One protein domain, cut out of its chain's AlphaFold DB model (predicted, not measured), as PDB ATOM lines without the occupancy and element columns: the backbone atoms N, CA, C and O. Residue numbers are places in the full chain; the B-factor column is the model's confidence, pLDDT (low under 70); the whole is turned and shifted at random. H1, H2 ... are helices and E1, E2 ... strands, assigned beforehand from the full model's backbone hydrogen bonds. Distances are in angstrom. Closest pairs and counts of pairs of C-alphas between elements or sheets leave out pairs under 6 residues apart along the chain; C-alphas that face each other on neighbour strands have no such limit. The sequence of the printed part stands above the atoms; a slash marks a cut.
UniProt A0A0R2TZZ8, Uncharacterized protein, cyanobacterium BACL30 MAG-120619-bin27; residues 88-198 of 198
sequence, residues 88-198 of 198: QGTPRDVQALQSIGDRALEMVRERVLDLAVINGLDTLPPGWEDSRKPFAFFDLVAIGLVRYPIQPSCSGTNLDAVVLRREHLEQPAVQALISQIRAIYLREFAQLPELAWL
ATOM      1  N   GLN A  88     -17.433  37.922  12.814       81.81
ATOM      2  CA  GLN A  88     -17.419  37.894  11.359       81.81
ATOM      3  C   GLN A  88     -18.844  37.966  10.820       81.81
ATOM      4  O   GLN A  88     -19.732  37.260  11.292       81.81
ATOM      5  N   GLY A  89     -19.042  38.815   9.816       69.88
ATOM      6  CA  GLY A  89     -20.305  38.978   9.110       69.88
ATOM      7  C   GLY A  89     -20.364  40.354   8.465       69.88
ATOM      8  O   GLY A  89     -20.547  41.358   9.145       69.88
ATOM      9  N   THR A  90     -20.197  40.433   7.151       54.41
ATOM     10  CA  THR A  90     -20.632  41.611   6.398       54.41
ATOM     11  C   THR A  90     -21.906  41.239   5.650       54.41
ATOM     12  O   THR A  90     -21.954  40.181   5.026       54.41
ATOM     13  N   PRO A  91     -22.925  42.110   5.641       47.53
ATOM     14  CA  PRO A  91     -24.109  41.918   4.801       47.53
ATOM     15  C   PRO A  91     -23.792  41.811   3.295       47.53
ATOM     16  O   PRO A  91     -24.615  41.336   2.518       47.53
ATOM     17  N   ARG A  92     -22.605  42.273   2.864       39.56
ATOM     18  CA  ARG A  92     -22.275  42.521   1.453       39.56
ATOM     19  C   ARG A  92     -21.503  41.433   0.712       39.56
ATOM     20  O   ARG A  92     -21.429  41.532  -0.506       39.56
ATOM     21  N   ASP A  93     -20.999  40.391   1.367       41.25
ATOM     22  CA  ASP A  93     -20.221  39.352   0.671       41.25
ATOM     23  C   ASP A  93     -20.941  38.000   0.623       41.25
ATOM     24  O   ASP A  93     -20.382  36.954   0.938       41.25
ATOM     25  N   VAL A  94     -22.197  38.006   0.165       37.66
ATOM     26  CA  VAL A  94     -23.042  36.804   0.001       37.66
ATOM     27  C   VAL A  94     -22.347  35.698  -0.820       37.66
ATOM     28  O   VAL A  94     -22.569  34.518  -0.565       37.66
ATOM     29  N   GLN A  95     -21.442  36.048  -1.746       34.19
ATOM     30  CA  GLN A  95     -20.670  35.078  -2.539       34.19
ATOM     31  C   GLN A  95     -19.400  34.545  -1.852       34.19
ATOM     32  O   GLN A  95     -18.979  33.434  -2.167       34.19
ATOM     33  N   ALA A  96     -18.801  35.272  -0.900       37.53
ATOM     34  CA  ALA A  96     -17.684  34.748  -0.102       37.53
ATOM     35  C   ALA A  96     -18.166  33.895   1.087       37.53
ATOM     36  O   ALA A  96     -17.394  33.132   1.653       37.53
ATOM     37  N   LEU A  97     -19.443  34.019   1.468       39.41
ATOM     38  CA  LEU A  97     -19.994  33.459   2.705       39.41
ATOM     39  C   LEU A  97     -20.387  31.972   2.612       39.41
ATOM     40  O   LEU A  97     -20.368  31.289   3.634       39.41
ATOM     41  N   GLN A  98     -20.646  31.428   1.414       39.34
ATOM     42  CA  GLN A  98     -20.971  29.999   1.251       39.34
ATOM     43  C   GLN A  98     -19.785  29.058   1.535       39.34
ATOM     44  O   GLN A  98     -20.002  27.924   1.947       39.34
ATOM     45  N   SER A  99     -18.533  29.506   1.375       41.41
ATOM     46  CA  SER A  99     -17.342  28.691   1.685       41.41
ATOM     47  C   SER A  99     -16.884  28.799   3.145       41.41
ATOM     48  O   SER A  99     -15.947  28.112   3.551       41.41
ATOM     49  N   ILE A 100     -17.535  29.661   3.937       49.97
ATOM     50  CA  ILE A 100     -17.117  30.013   5.297       49.97
ATOM     51  C   ILE A 100     -18.044  29.412   6.362       49.97
ATOM     52  O   ILE A 100     -17.606  29.292   7.499       49.97
ATOM     53  N   GLY A 101     -19.273  28.990   6.033       61.34
ATOM     54  CA  GLY A 101     -20.276  28.532   7.012       61.34
ATOM     55  C   GLY A 101     -19.734  27.538   8.047       61.34
ATOM     56  O   GLY A 101     -19.727  27.834   9.245       61.34
ATOM     57  N   ASP A 102     -19.166  26.419   7.591       67.56
ATOM     58  CA  ASP A 102     -18.577  25.408   8.481       67.56
ATOM     59  C   ASP A 102     -17.362  25.938   9.252       67.56
ATOM     60  O   ASP A 102     -17.213  25.697  10.454       67.56
ATOM     61  N   ARG A 103     -16.501  26.724   8.594       79.56
ATOM     62  CA  ARG A 103     -15.282  27.243   9.226       79.56
ATOM     63  C   ARG A 103     -15.578  28.319  10.267       79.56
ATOM     64  O   ARG A 103     -14.899  28.370  11.287       79.56
ATOM     65  N   ALA A 104     -16.583  29.158  10.050       83.25
ATOM     66  CA  ALA A 104     -17.014  30.156  11.019       83.25
ATOM     67  C   ALA A 104     -17.631  29.490  12.254       83.25
ATOM     68  O   ALA A 104     -17.328  29.901  13.374       83.25
ATOM     69  N   LEU A 105     -18.414  28.419  12.078       85.00
ATOM     70  CA  LEU A 105     -18.901  27.606  13.196       85.00
ATOM     71  C   LEU A 105     -17.743  27.008  14.006       85.00
ATOM     72  O   LEU A 105     -17.744  27.090  15.237       85.00
ATOM     73  N   GLU A 106     -16.732  26.449  13.336       87.69
ATOM     74  CA  GLU A 106     -15.512  25.977  13.998       87.69
ATOM     75  C   GLU A 106     -14.781  27.102  14.733       87.69
ATOM     76  O   GLU A 106     -14.424  26.927  15.891       87.69
ATOM     77  N   MET A 107     -14.597  28.267  14.111       91.06
ATOM     78  CA  MET A 107     -13.916  29.412  14.723       91.06
ATOM     79  C   MET A 107     -14.651  29.941  15.960       91.06
ATOM     80  O   MET A 107     -14.004  30.342  16.930       91.06
ATOM     81  N   VAL A 108     -15.988  29.903  15.969       93.06
ATOM     82  CA  VAL A 108     -16.786  30.207  17.165       93.06
ATOM     83  C   VAL A 108     -16.517  29.168  18.257       93.06
ATOM     84  O   VAL A 108     -16.238  29.547  19.393       93.06
ATOM     85  N   ARG A 109     -16.527  27.865  17.934       91.56
ATOM     86  CA  ARG A 109     -16.219  26.784  18.898       91.56
ATOM     87  C   ARG A 109     -14.793  26.876  19.448       91.56
ATOM     88  O   ARG A 109     -14.592  26.759  20.656       91.56
ATOM     89  N   GLU A 110     -13.820  27.149  18.581       92.88
ATOM     90  CA  GLU A 110     -12.399  27.342  18.900       92.88
ATOM     91  C   GLU A 110     -12.130  28.676  19.632       92.88
ATOM     92  O   GLU A 110     -10.988  28.930  20.021       92.88
ATOM     93  N   ARG A 111     -13.164  29.509  19.853       94.62
ATOM     94  CA  ARG A 111     -13.108  30.837  20.495       94.62
ATOM     95  C   ARG A 111     -12.184  31.839  19.784       94.62
ATOM     96  O   ARG A 111     -11.697  32.779  20.408       94.62
ATOM     97  N   VAL A 112     -11.958  31.629  18.488       92.81
ATOM     98  CA  VAL A 112     -11.336  32.601  17.570       92.81
ATOM     99  C   VAL A 112     -12.318  33.739  17.296       92.81
ATOM    100  O   VAL A 112     -11.936  34.902  17.228       92.81
ATOM    101  N   LEU A 113     -13.601  33.394  17.167       92.56
ATOM    102  CA  LEU A 113     -14.705  34.338  17.076       92.56
ATOM    103  C   LEU A 113     -15.542  34.276  18.357       92.56
ATOM    104  O   LEU A 113     -15.824  33.206  18.899       92.56
ATOM    105  N   ASP A 114     -15.970  35.441  18.823       92.69
ATOM    106  CA  ASP A 114     -16.969  35.588  19.877       92.69
ATOM    107  C   ASP A 114     -18.384  35.340  19.330       92.69
ATOM    108  O   ASP A 114     -19.248  34.824  20.042       92.69
ATOM    109  N   LEU A 115     -18.596  35.672  18.052       92.12
ATOM    110  CA  LEU A 115     -19.861  35.562  17.333       92.12
ATOM    111  C   LEU A 115     -19.606  35.492  15.819       92.12
ATOM    112  O   LEU A 115     -18.658  36.094  15.318       92.12
ATOM    113  N   ALA A 116     -20.461  34.800  15.072       90.56
ATOM    114  CA  ALA A 116     -20.434  34.800  13.611       90.56
ATOM    115  C   ALA A 116     -21.841  34.965  13.033       90.56
ATOM    116  O   ALA A 116     -22.813  34.494  13.617       90.56
ATOM    117  N   VAL A 117     -21.950  35.608  11.877       87.50
ATOM    118  CA  VAL A 117     -23.155  35.565  11.051       87.50
ATOM    119  C   VAL A 117     -22.973  34.469  10.009       87.50
ATOM    120  O   VAL A 117     -22.021  34.504   9.230       87.50
ATOM    121  N   ILE A 118     -23.859  33.480  10.037       83.38
ATOM    122  CA  ILE A 118     -23.867  32.331   9.136       83.38
ATOM    123  C   ILE A 118     -25.041  32.494   8.187       83.38
ATOM    124  O   ILE A 118     -26.186  32.576   8.633       83.38
ATOM    125  N   ASN A 119     -24.748  32.523   6.890       78.62
ATOM    126  CA  ASN A 119     -25.776  32.639   5.871       78.62
ATOM    127  C   ASN A 119     -26.203  31.263   5.382       78.62
ATOM    128  O   ASN A 119     -25.355  30.406   5.129       78.62
ATOM    129  N   GLY A 120     -27.507  31.077   5.213       74.44
ATOM    130  CA  GLY A 120     -28.071  29.827   4.720       74.44
ATOM    131  C   GLY A 120     -27.721  28.606   5.567       74.44
ATOM    132  O   GLY A 120     -27.359  27.572   5.017       74.44
ATOM    133  N   LEU A 121     -27.842  28.726   6.893       74.50
ATOM    134  CA  LEU A 121     -27.732  27.599   7.812       74.50
ATOM    135  C   LEU A 121     -28.773  26.534   7.423       74.50
ATOM    136  O   LEU A 121     -29.978  26.772   7.530       74.50
ATOM    137  N   ASP A 122     -28.289  25.394   6.939       67.75
ATOM    138  CA  ASP A 122     -29.066  24.303   6.339       67.75
ATOM    139  C   ASP A 122     -29.405  23.197   7.354       67.75
ATOM    140  O   ASP A 122     -30.465  22.571   7.310       67.75
ATOM    141  N   THR A 123     -28.523  22.992   8.329       66.81
ATOM    142  CA  THR A 123     -28.651  22.023   9.415       66.81
ATOM    143  C   THR A 123     -29.383  22.639  10.605       66.81
ATOM    144  O   THR A 123     -28.795  23.049  11.607       66.81
ATOM    145  N   LEU A 124     -30.710  22.704  10.493       71.31
ATOM    146  CA  LEU A 124     -31.571  23.291  11.516       71.31
ATOM    147  C   LEU A 124     -32.049  22.229  12.533       71.31
ATOM    148  O   LEU A 124     -32.718  21.266  12.152       71.31
ATOM    149  N   PRO A 125     -31.714  22.368  13.831       71.50
ATOM    150  CA  PRO A 125     -32.153  21.448  14.880       71.50
ATOM    151  C   PRO A 125     -33.631  21.686  15.239       71.50
ATOM    152  O   PRO A 125     -34.123  22.796  15.042       71.50
ATOM    153  N   PRO A 126     -34.329  20.719  15.863       68.94
ATOM    154  CA  PRO A 126     -35.675  20.943  16.398       68.94
ATOM    155  C   PRO A 126     -35.749  22.197  17.286       68.94
ATOM    156  O   PRO A 126     -34.880  22.406  18.135       68.94
ATOM    157  N   GLY A 127     -36.779  23.027  17.108       71.50
ATOM    158  CA  GLY A 127     -36.941  24.307  17.807       71.50
ATOM    159  C   GLY A 127     -36.527  25.535  16.985       71.50
ATOM    160  O   GLY A 127     -36.779  26.662  17.416       71.50
ATOM    161  N   TRP A 128     -35.940  25.349  15.797       77.75
ATOM    162  CA  TRP A 128     -35.653  26.432  14.847       77.75
ATOM    163  C   TRP A 128     -36.920  27.118  14.309       77.75
ATOM    164  O   TRP A 128     -36.855  28.222  13.763       77.75
ATOM    165  N   GLU A 129     -38.085  26.483  14.448       76.75
ATOM    166  CA  GLU A 129     -39.350  26.946  13.882       76.75
ATOM    167  C   GLU A 129     -39.753  28.327  14.427       76.75
ATOM    168  O   GLU A 129     -40.312  29.130  13.677       76.75
ATOM    169  N   ASP A 130     -39.376  28.655  15.671       79.31
ATOM    170  CA  ASP A 130     -39.476  30.000  16.265       79.31
ATOM    171  C   ASP A 130     -38.099  30.688  16.330       79.31
ATOM    172  O   ASP A 130     -37.702  31.219  17.364       79.31
ATOM    173  N   SER A 131     -37.361  30.710  15.211       76.38
ATOM    174  CA  SER A 131     -36.006  31.294  15.079       76.38
ATOM    175  C   SER A 131     -35.885  32.781  15.442       76.38
ATOM    176  O   SER A 131     -34.783  33.328  15.446       76.38
ATOM    177  N   ARG A 132     -37.001  33.447  15.758       78.12
ATOM    178  CA  ARG A 132     -37.026  34.763  16.416       78.12
ATOM    179  C   ARG A 132     -36.353  34.718  17.781       78.12
ATOM    180  O   ARG A 132     -35.715  35.691  18.196       78.12
ATOM    181  N   LYS A 133     -36.505  33.581  18.464       85.25
ATOM    182  CA  LYS A 133     -35.865  33.264  19.733       85.25
ATOM    183  C   LYS A 133     -34.572  32.484  19.496       85.25
ATOM    184  O   LYS A 133     -34.448  31.789  18.486       85.25
ATOM    185  N   PRO A 134     -33.612  32.579  20.430       89.44
ATOM    186  CA  PRO A 134     -32.414  31.762  20.379       89.44
ATOM    187  C   PRO A 134     -32.777  30.274  20.418       89.44
ATOM    188  O   PRO A 134     -33.495  29.837  21.318       89.44
ATOM    189  N   PHE A 135     -32.261  29.498  19.471       88.81
ATOM    190  CA  PHE A 135     -32.387  28.045  19.454       88.81
ATOM    191  C   PHE A 135     -31.010  27.405  19.594       88.81
ATOM    192  O   PHE A 135     -30.000  27.883  19.077       88.81
ATOM    193  N   ALA A 136     -30.960  26.333  20.370       87.88
ATOM    194  CA  ALA A 136     -29.720  25.767  20.860       87.88
ATOM    195  C   ALA A 136     -29.342  24.509  20.068       87.88
ATOM    196  O   ALA A 136     -30.188  23.659  19.813       87.88
ATOM    197  N   PHE A 137     -28.057  24.359  19.746       84.44
ATOM    198  CA  PHE A 137     -27.512  23.136  19.154       84.44
ATOM    199  C   PHE A 137     -26.130  22.854  19.733       84.44
ATOM    200  O   PHE A 137     -25.217  23.669  19.621       84.44
ATOM    201  N   PHE A 138     -25.983  21.701  20.389       85.19
ATOM    202  CA  PHE A 138     -24.773  21.329  21.132       85.19
ATOM    203  C   PHE A 138     -24.365  22.389  22.171       85.19
ATOM    204  O   PHE A 138     -25.132  22.639  23.100       85.19
ATOM    205  N   ASP A 139     -23.187  22.996  22.037       90.00
ATOM    206  CA  ASP A 139     -22.636  24.077  22.865       90.00
ATOM    207  C   ASP A 139     -22.903  25.480  22.286       90.00
ATOM    208  O   ASP A 139     -22.590  26.501  22.910       90.00
ATOM    209  N   LEU A 140     -23.519  25.540  21.107       91.81
ATOM    210  CA  LEU A 140     -23.841  26.763  20.393       91.81
ATOM    211  C   LEU A 140     -25.314  27.145  20.563       91.81
ATOM    212  O   LEU A 140     -26.180  26.367  20.998       91.81
ATOM    213  N   VAL A 141     -25.580  28.396  20.221       92.31
ATOM    214  CA  VAL A 141     -26.912  28.958  20.061       92.31
ATOM    215  C   VAL A 141     -26.937  29.786  18.784       92.31
ATOM    216  O   VAL A 141     -25.964  30.472  18.462       92.31
ATOM    217  N   ALA A 142     -28.040  29.695  18.055       90.50
ATOM    218  CA  ALA A 142     -28.313  30.493  16.876       90.50
ATOM    219  C   ALA A 142     -29.535  31.375  17.110       90.50
ATOM    220  O   ALA A 142     -30.477  30.998  17.806       90.50
ATOM    221  N   ILE A 143     -29.515  32.557  16.511       90.81
ATOM    222  CA  ILE A 143     -30.617  33.509  16.510       90.81
ATOM    223  C   ILE A 143     -30.865  33.889  15.059       90.81
ATOM    224  O   ILE A 143     -29.970  34.412  14.395       90.81
ATOM    225  N   GLY A 144     -32.074  33.638  14.571       88.62
ATOM    226  CA  GLY A 144     -32.435  33.962  13.202       88.62
ATOM    227  C   GLY A 144     -32.431  35.468  12.939       88.62
ATOM    228  O   GLY A 144     -32.842  36.273  13.786       88.62
ATOM    229  N   LEU A 145     -31.959  35.822  11.746       87.19
ATOM    230  CA  LEU A 145     -31.994  37.163  11.172       87.19
ATOM    231  C   LEU A 145     -33.078  37.251  10.095       87.19
ATOM    232  O   LEU A 145     -33.984  38.073  10.208       87.19
ATOM    233  N   VAL A 146     -32.999  36.388   9.078       83.31
ATOM    234  CA  VAL A 146     -33.881  36.383   7.901       83.31
ATOM    235  C   VAL A 146     -34.048  34.958   7.380       83.31
ATOM    236  O   VAL A 146     -33.114  34.158   7.445       83.31
ATOM    237  N   ARG A 147     -35.225  34.640   6.830       79.75
ATOM    238  CA  ARG A 147     -35.484  33.394   6.098       79.75
ATOM    239  C   ARG A 147     -35.583  33.633   4.595       79.75
ATOM    240  O   ARG A 147     -36.200  34.603   4.153       79.75
ATOM    241  N   TYR A 148     -35.047  32.684   3.833       73.56
ATOM    242  CA  TYR A 148     -35.159  32.650   2.377       73.56
ATOM    243  C   TYR A 148     -36.272  31.690   1.935       73.56
ATOM    244  O   TYR A 148     -36.490  30.665   2.595       73.56
ATOM    245  N   PRO A 149     -36.955  31.961   0.806       64.25
ATOM    246  CA  PRO A 149     -37.847  30.992   0.190       64.25
ATOM    247  C   PRO A 149     -37.042  29.748  -0.200       64.25
ATOM    248  O   PRO A 149     -35.875  29.847  -0.581       64.25
ATOM    249  N   ILE A 150     -37.669  28.575  -0.116       58.75
ATOM    250  CA  ILE A 150     -37.053  27.293  -0.480       58.75
ATOM    251  C   ILE A 150     -36.554  27.381  -1.931       58.75
ATOM    252  O   ILE A 150     -37.357  27.557  -2.850       58.75
ATOM    253  N   GLN A 151     -35.240  27.266  -2.152       55.16
ATOM    254  CA  GLN A 151     -34.719  27.113  -3.510       55.16
ATOM    255  C   GLN A 151     -35.089  25.715  -4.032       55.16
ATOM    256  O   GLN A 151     -34.933  24.746  -3.291       55.16
ATOM    257  N   PRO A 152     -35.520  25.561  -5.298       45.56
ATOM    258  CA  PRO A 152     -35.958  24.271  -5.847       45.56
ATOM    259  C   PRO A 152     -34.907  23.151  -5.771       45.56
ATOM    260  O   PRO A 152     -35.252  21.975  -5.828       45.56
ATOM    261  N   SER A 153     -33.627  23.512  -5.661       48.41
ATOM    262  CA  SER A 153     -32.481  22.602  -5.552       48.41
ATOM    263  C   SER A 153     -32.139  22.182  -4.118       48.41
ATOM    264  O   SER A 153     -31.264  21.339  -3.937       48.41
ATOM    265  N   CYS A 154     -32.796  22.751  -3.105       46.00
ATOM    266  CA  CYS A 154     -32.530  22.487  -1.694       46.00
ATOM    267  C   CYS A 154     -33.787  21.918  -1.025       46.00
ATOM    268  O   CYS A 154     -34.848  22.539  -1.027       46.00
ATOM    269  N   SER A 155     -33.678  20.745  -0.401       45.34
ATOM    270  CA  SER A 155     -34.719  20.241   0.495       45.34
ATOM    271  C   SER A 155     -34.615  20.957   1.848       45.34
ATOM    272  O   SER A 155     -33.962  20.452   2.755       45.34
ATOM    273  N   GLY A 156     -35.203  22.149   1.987       57.19
ATOM    274  CA  GLY A 156     -35.220  22.875   3.264       57.19
ATOM    275  C   GLY A 156     -35.385  24.391   3.148       57.19
ATOM    276  O   GLY A 156     -35.355  24.959   2.058       57.19
ATOM    277  N   THR A 157     -35.578  25.053   4.290       61.88
ATOM    278  CA  THR A 157     -35.532  26.519   4.422       61.88
ATOM    279  C   THR A 157     -34.122  26.936   4.824       61.88
ATOM    280  O   THR A 157     -33.592  26.402   5.791       61.88
ATOM    281  N   ASN A 158     -33.545  27.915   4.127       75.88
ATOM    282  CA  ASN A 158     -32.262  28.508   4.499       75.88
ATOM    283  C   ASN A 158     -32.489  29.664   5.479       75.88
ATOM    284  O   ASN A 158     -33.352  30.523   5.255       75.88
ATOM    285  N   LEU A 159     -31.710  29.679   6.559       81.12
ATOM    286  CA  LEU A 159     -31.780  30.694   7.602       81.12
ATOM    287  C   LEU A 159     -30.449  31.435   7.700       81.12
ATOM    288  O   LEU A 159     -29.423  30.824   7.989       81.12
ATOM    289  N   ASP A 160     -30.485  32.755   7.559       85.69
ATOM    290  CA  ASP A 160     -29.373  33.579   8.017       85.69
ATOM    291  C   ASP A 160     -29.490  33.735   9.527       85.69
ATOM    292  O   ASP A 160     -30.542  34.125  10.049       85.69
ATOM    293  N   ALA A 161     -28.422  33.405  10.244       88.19
ATOM    294  CA  ALA A 161     -28.421  33.376  11.693       88.19
ATOM    295  C   ALA A 161     -27.144  33.972  12.272       88.19
ATOM    296  O   ALA A 161     -26.041  33.774  11.772       88.19
ATOM    297  N   VAL A 162     -27.298  34.641  13.406       90.88
ATOM    298  CA  VAL A 162     -26.183  34.893  14.309       90.88
ATOM    299  C   VAL A 162     -25.932  33.632  15.116       90.88
ATOM    300  O   VAL A 162     -26.845  33.141  15.775       90.88
ATOM    301  N   VAL A 163     -24.699  33.144  15.111       92.19
ATOM    302  CA  VAL A 163     -24.251  31.996  15.892       92.19
ATOM    303  C   VAL A 163     -23.188  32.422  16.890       92.19
ATOM    304  O   VAL A 163     -22.258  33.164  16.576       92.19
ATOM    305  N   LEU A 164     -23.318  31.919  18.109       94.31
ATOM    306  CA  LEU A 164     -22.385  32.150  19.198       94.31
ATOM    307  C   LEU A 164     -22.413  30.975  20.172       94.31
ATOM    308  O   LEU A 164     -23.249  30.073  20.080       94.31
ATOM    309  N   ARG A 165     -21.509  30.992  21.148       94.94
ATOM    310  CA  ARG A 165     -21.498  29.973  22.199       94.94
ATOM    311  C   ARG A 165     -22.562  30.266  23.247       94.94
ATOM    312  O   ARG A 165     -22.716  31.411  23.672       94.94
ATOM    313  N   ARG A 166     -23.272  29.225  23.690       94.12
ATOM    314  CA  ARG A 166     -24.461  29.355  24.546       94.12
ATOM    315  C   ARG A 166     -24.197  30.136  25.830       94.12
ATOM    316  O   ARG A 166     -25.019  30.955  26.218       94.12
ATOM    317  N   GLU A 167     -23.051  29.908  26.469       95.25
ATOM    318  CA  GLU A 167     -22.702  30.563  27.740       95.25
ATOM    319  C   GLU A 167     -22.526  32.089  27.622       95.25
ATOM    320  O   GLU A 167     -22.521  32.782  28.637       95.25
ATOM    321  N   HIS A 168     -22.428  32.621  26.398       94.94
ATOM    322  CA  HIS A 168     -22.246  34.052  26.138       94.94
ATOM    323  C   HIS A 168     -23.529  34.771  25.744       94.94
ATOM    324  O   HIS A 168     -23.509  35.990  25.602       94.94
ATOM    325  N   LEU A 169     -24.637  34.045  25.575       94.31
ATOM    326  CA  LEU A 169     -25.898  34.620  25.114       94.31
ATOM    327  C   LEU A 169     -26.353  35.778  26.003       94.31
ATOM    328  O   LEU A 169     -26.682  36.842  25.496       94.31
ATOM    329  N   GLU A 170     -26.300  35.606  27.319       94.88
ATOM    330  CA  GLU A 170     -26.787  36.606  28.277       94.88
ATOM    331  C   GLU A 170     -25.802  37.767  28.508       94.88
ATOM    332  O   GLU A 170     -26.054  38.653  29.323       94.88
ATOM    333  N   GLN A 171     -24.660  37.792  27.811       95.94
ATOM    334  CA  GLN A 171     -23.666  38.847  27.988       95.94
ATOM    335  C   GLN A 171     -24.166  40.169  27.379       95.94
ATOM    336  O   GLN A 171     -24.487  40.208  26.186       95.94
ATOM    337  N   PRO A 172     -24.163  41.293  28.125       95.62
ATOM    338  CA  PRO A 172     -24.678  42.569  27.621       95.62
ATOM    339  C   PRO A 172     -23.989  43.047  26.338       95.62
ATOM    340  O   PRO A 172     -24.646  43.527  25.417       95.62
ATOM    341  N   ALA A 173     -22.665  42.872  26.248       93.75
ATOM    342  CA  ALA A 173     -21.883  43.225  25.063       93.75
ATOM    343  C   ALA A 173     -22.325  42.444  23.814       93.75
ATOM    344  O   ALA A 173     -22.366  42.993  22.715       93.75
ATOM    345  N   VAL A 174     -22.682  41.173  23.997       94.69
ATOM    346  CA  VAL A 174     -23.141  40.281  22.930       94.69
ATOM    347  C   VAL A 174     -24.548  40.661  22.483       94.69
ATOM    348  O   VAL A 174     -24.786  40.810  21.289       94.69
ATOM    349  N   GLN A 175     -25.464  40.899  23.423       95.25
ATOM    350  CA  GLN A 175     -26.830  41.343  23.117       95.25
ATOM    351  C   GLN A 175     -26.857  42.678  22.362       95.25
ATOM    352  O   GLN A 175     -27.629  42.854  21.412       95.25
ATOM    353  N   ALA A 176     -25.977  43.607  22.739       92.00
ATOM    354  CA  ALA A 176     -25.844  44.888  22.061       92.00
ATOM    355  C   ALA A 176     -25.321  44.717  20.619       92.00
ATOM    356  O   ALA A 176     -25.895  45.283  19.684       92.00
ATOM    357  N   LEU A 177     -24.326  43.842  20.412       90.44
ATOM    358  CA  LEU A 177     -23.821  43.501  19.079       90.44
ATOM    359  C   LEU A 177     -24.881  42.812  18.203       90.44
ATOM    360  O   LEU A 177     -25.073  43.207  17.055       90.44
ATOM    361  N   ILE A 178     -25.614  41.828  18.734       91.31
ATOM    362  CA  ILE A 178     -26.710  41.146  18.017       91.31
ATOM    363  C   ILE A 178     -27.757  42.163  17.555       91.31
ATOM    364  O   ILE A 178     -28.207  42.128  16.409       91.31
ATOM    365  N   SER A 179     -28.127  43.091  18.439       90.19
ATOM    366  CA  SER A 179     -29.098  44.144  18.131       90.19
ATOM    367  C   SER A 179     -28.604  45.061  17.009       90.19
ATOM    368  O   SER A 179     -29.369  45.392  16.101       90.19
ATOM    369  N   GLN A 180     -27.315  45.420  17.020       88.25
ATOM    370  CA  GLN A 180     -26.687  46.193  15.948       88.25
ATOM    371  C   GLN A 180     -26.693  45.432  14.614       88.25
ATOM    372  O   GLN A 180     -27.066  46.008  13.592       88.25
ATOM    373  N   ILE A 181     -26.322  44.148  14.615       87.12
ATOM    374  CA  ILE A 181     -26.322  43.295  13.416       87.12
ATOM    375  C   ILE A 181     -27.730  43.211  12.823       87.12
ATOM    376  O   ILE A 181     -27.904  43.439  11.628       87.12
ATOM    377  N   ARG A 182     -28.752  42.968  13.654       87.00
ATOM    378  CA  ARG A 182     -30.159  42.947  13.222       87.00
ATOM    379  C   ARG A 182     -30.586  44.261  12.577       87.00
ATOM    380  O   ARG A 182     -31.205  44.243  11.520       87.00
ATOM    381  N   ALA A 183     -30.233  45.398  13.179       85.19
ATOM    382  CA  ALA A 183     -30.553  46.710  12.624       85.19
ATOM    383  C   ALA A 183     -29.884  46.953  11.258       85.19
ATOM    384  O   ALA A 183     -30.487  47.573  10.380       85.19
ATOM    385  N   ILE A 184     -28.654  46.462  11.070       83.88
ATOM    386  CA  ILE A 184     -27.951  46.519   9.783       83.88
ATOM    387  C   ILE A 184     -28.659  45.634   8.757       83.88
ATOM    388  O   ILE A 184     -28.998  46.133   7.689       83.88
ATOM    389  N   TYR A 185     -28.943  44.372   9.094       82.56
ATOM    390  CA  TYR A 185     -29.676  43.459   8.213       82.56
ATOM    391  C   TYR A 185     -30.995  44.087   7.765       82.56
ATOM    392  O   TYR A 185     -31.225  44.222   6.567       82.56
ATOM    393  N   LEU A 186     -31.815  44.555   8.713       82.62
ATOM    394  CA  LEU A 186     -33.082  45.234   8.428       82.62
ATOM    395  C   LEU A 186     -32.901  46.391   7.451       82.62
ATOM    396  O   LEU A 186     -33.664  46.511   6.501       82.62
ATOM    397  N   ARG A 187     -31.885  47.233   7.648       83.50
ATOM    398  CA  ARG A 187     -31.626  48.371   6.760       83.50
ATOM    399  C   ARG A 187     -31.206  47.940   5.358       83.50
ATOM    400  O   ARG A 187     -31.658  48.545   4.391       83.50
ATOM    401  N   GLU A 188     -30.316  46.959   5.248       78.88
ATOM    402  CA  GLU A 188     -29.738  46.552   3.964       78.88
ATOM    403  C   GLU A 188     -30.705  45.727   3.118       78.88
ATOM    404  O   GLU A 188     -30.733  45.865   1.898       78.88
ATOM    405  N   PHE A 189     -31.549  44.930   3.766       77.00
ATOM    406  CA  PHE A 189     -32.424  43.974   3.103       77.00
ATOM    407  C   PHE A 189     -33.909  44.368   3.135       77.00
ATOM    408  O   PHE A 189     -34.749  43.621   2.638       77.00
ATOM    409  N   ALA A 190     -34.258  45.546   3.671       75.31
ATOM    410  CA  ALA A 190     -35.640  46.047   3.746       75.31
ATOM    411  C   ALA A 190     -36.382  46.067   2.398       75.31
ATOM    412  O   ALA A 190     -37.610  46.090   2.381       75.31
ATOM    413  N   GLN A 191     -35.653  46.110   1.281       71.50
ATOM    414  CA  GLN A 191     -36.214  46.272  -0.063       71.50
ATOM    415  C   GLN A 191     -36.365  44.959  -0.842       71.50
ATOM    416  O   GLN A 191     -36.845  45.005  -1.971       71.50
ATOM    417  N   LEU A 192     -35.961  43.815  -0.280       76.12
ATOM    418  CA  LEU A 192     -36.027  42.522  -0.963       76.12
ATOM    419  C   LEU A 192     -37.318  41.778  -0.573       76.12
ATOM    420  O   LEU A 192     -37.384  41.218   0.524       76.12
ATOM    421  N   PRO A 193     -38.362  41.776  -1.428       69.06
ATOM    422  CA  PRO A 193     -39.655  41.164  -1.113       69.06
ATOM    423  C   PRO A 193     -39.591  39.638  -0.984       69.06
ATOM    424  O   PRO A 193     -40.475  39.036  -0.380       69.06
ATOM    425  N   GLU A 194     -38.560  39.003  -1.540       72.50
ATOM    426  CA  GLU A 194     -38.298  37.574  -1.397       72.50
ATOM    427  C   GLU A 194     -37.864  37.170   0.019       72.50
ATOM    428  O   GLU A 194     -37.918  35.988   0.350       72.50
ATOM    429  N   LEU A 195     -37.452  38.115   0.868       75.25
ATOM    430  CA  LEU A 195     -36.988  37.823   2.220       75.25
ATOM    431  C   LEU A 195     -38.129  37.853   3.235       75.25
ATOM    432  O   LEU A 195     -38.866  38.832   3.356       75.25
ATOM    433  N   ALA A 196     -38.226  36.790   4.031       78.88
ATOM    434  CA  ALA A 196     -39.134  36.733   5.166       78.88
ATOM    435  C   ALA A 196     -38.392  37.135   6.449       78.88
ATOM    436  O   ALA A 196     -37.513  36.416   6.935       78.88
ATOM    437  N   TRP A 197     -38.764  38.290   6.999       79.88
ATOM    438  CA  TRP A 197     -38.257  38.783   8.281       79.88
ATOM    439  C   TRP A 197     -38.799  37.971   9.460       79.88
ATOM    440  O   TRP A 197     -39.942  37.510   9.431       79.88
ATOM    441  N   LEU A 198     -37.961  37.809  10.488       73.62
ATOM    442  CA  LEU A 198     -38.258  37.070  11.716       73.62
ATOM    443  C   LEU A 198     -38.658  38.000  12.858       73.62
ATOM    444  O   LEU A 198     -37.836  38.859  13.238       73.62
TER     445      LEU A 198
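Overview. This is residues 88 to 198 of the 198 residues of an uncharacterized protein of cyanobacterium BACL30 MAG-120619-bin27 (UniProt A0A0R2TZZ8). What is the main picture? A strongly twisted four-stranded sheet forms the middle layer, with H2 over one face and the long H3 over the other, while small H1 only grazes the sheet. What builds it? The printed part has 111 residues, with H1 H2 E1 E2 E3 E4 H3 along it; the antiparallel sheet runs E1 E4 E3 E2, and the class is mixed. How big is it? It is compact, with a radius of gyration of the C-alphas of 13.2 A and spans of 35 by 28 by 28 A.

Along the chain. What comes first? H1 is residues 94 to 97, from C-alpha 94 at (-23.042, 36.804, 0.001), and H2 is residues 101 to 109. What follows? E1 is residues 115 to 121, E2 135 to 137, E3 140 to 147 (19.6 A), E4 159 to 165 (17.9 A), and H3 172 to 189 (25.8 A), ending at C-alpha 189 at (-32.424, 43.974, 3.103).

Arrangement. How do the strands pair? Within hydrogen-bond range are N 116 and O 163 of E1 and E4, 2.9 A, N 143 and O 162 of E3 and E4, 2.8 A, and N 135 and O 142 of E2 and E3, 2.9 A. E2 E3 E4 are a meander, each the antiparallel neighbour of the one before; with E1 beside E4 they make a Greek key. Where are the helices? H2 is over E1 and E4 at a height of 7.7 A, closest at C-alphas Gly 101 and Ile 118, 5.6 A; H3, on the opposite face, is over E4 at 9.8 A. Every O i to N i+4 pair in H2 and H3 is within hydrogen-bond range; H1 is too short for one.

Size, cuts and confidence. Which links are long? E1 to E2 and E3 to E4 are, and the printed part has no cut. Where is confidence low? Residues 89 to 102 and 149 to 157 are among those under 70.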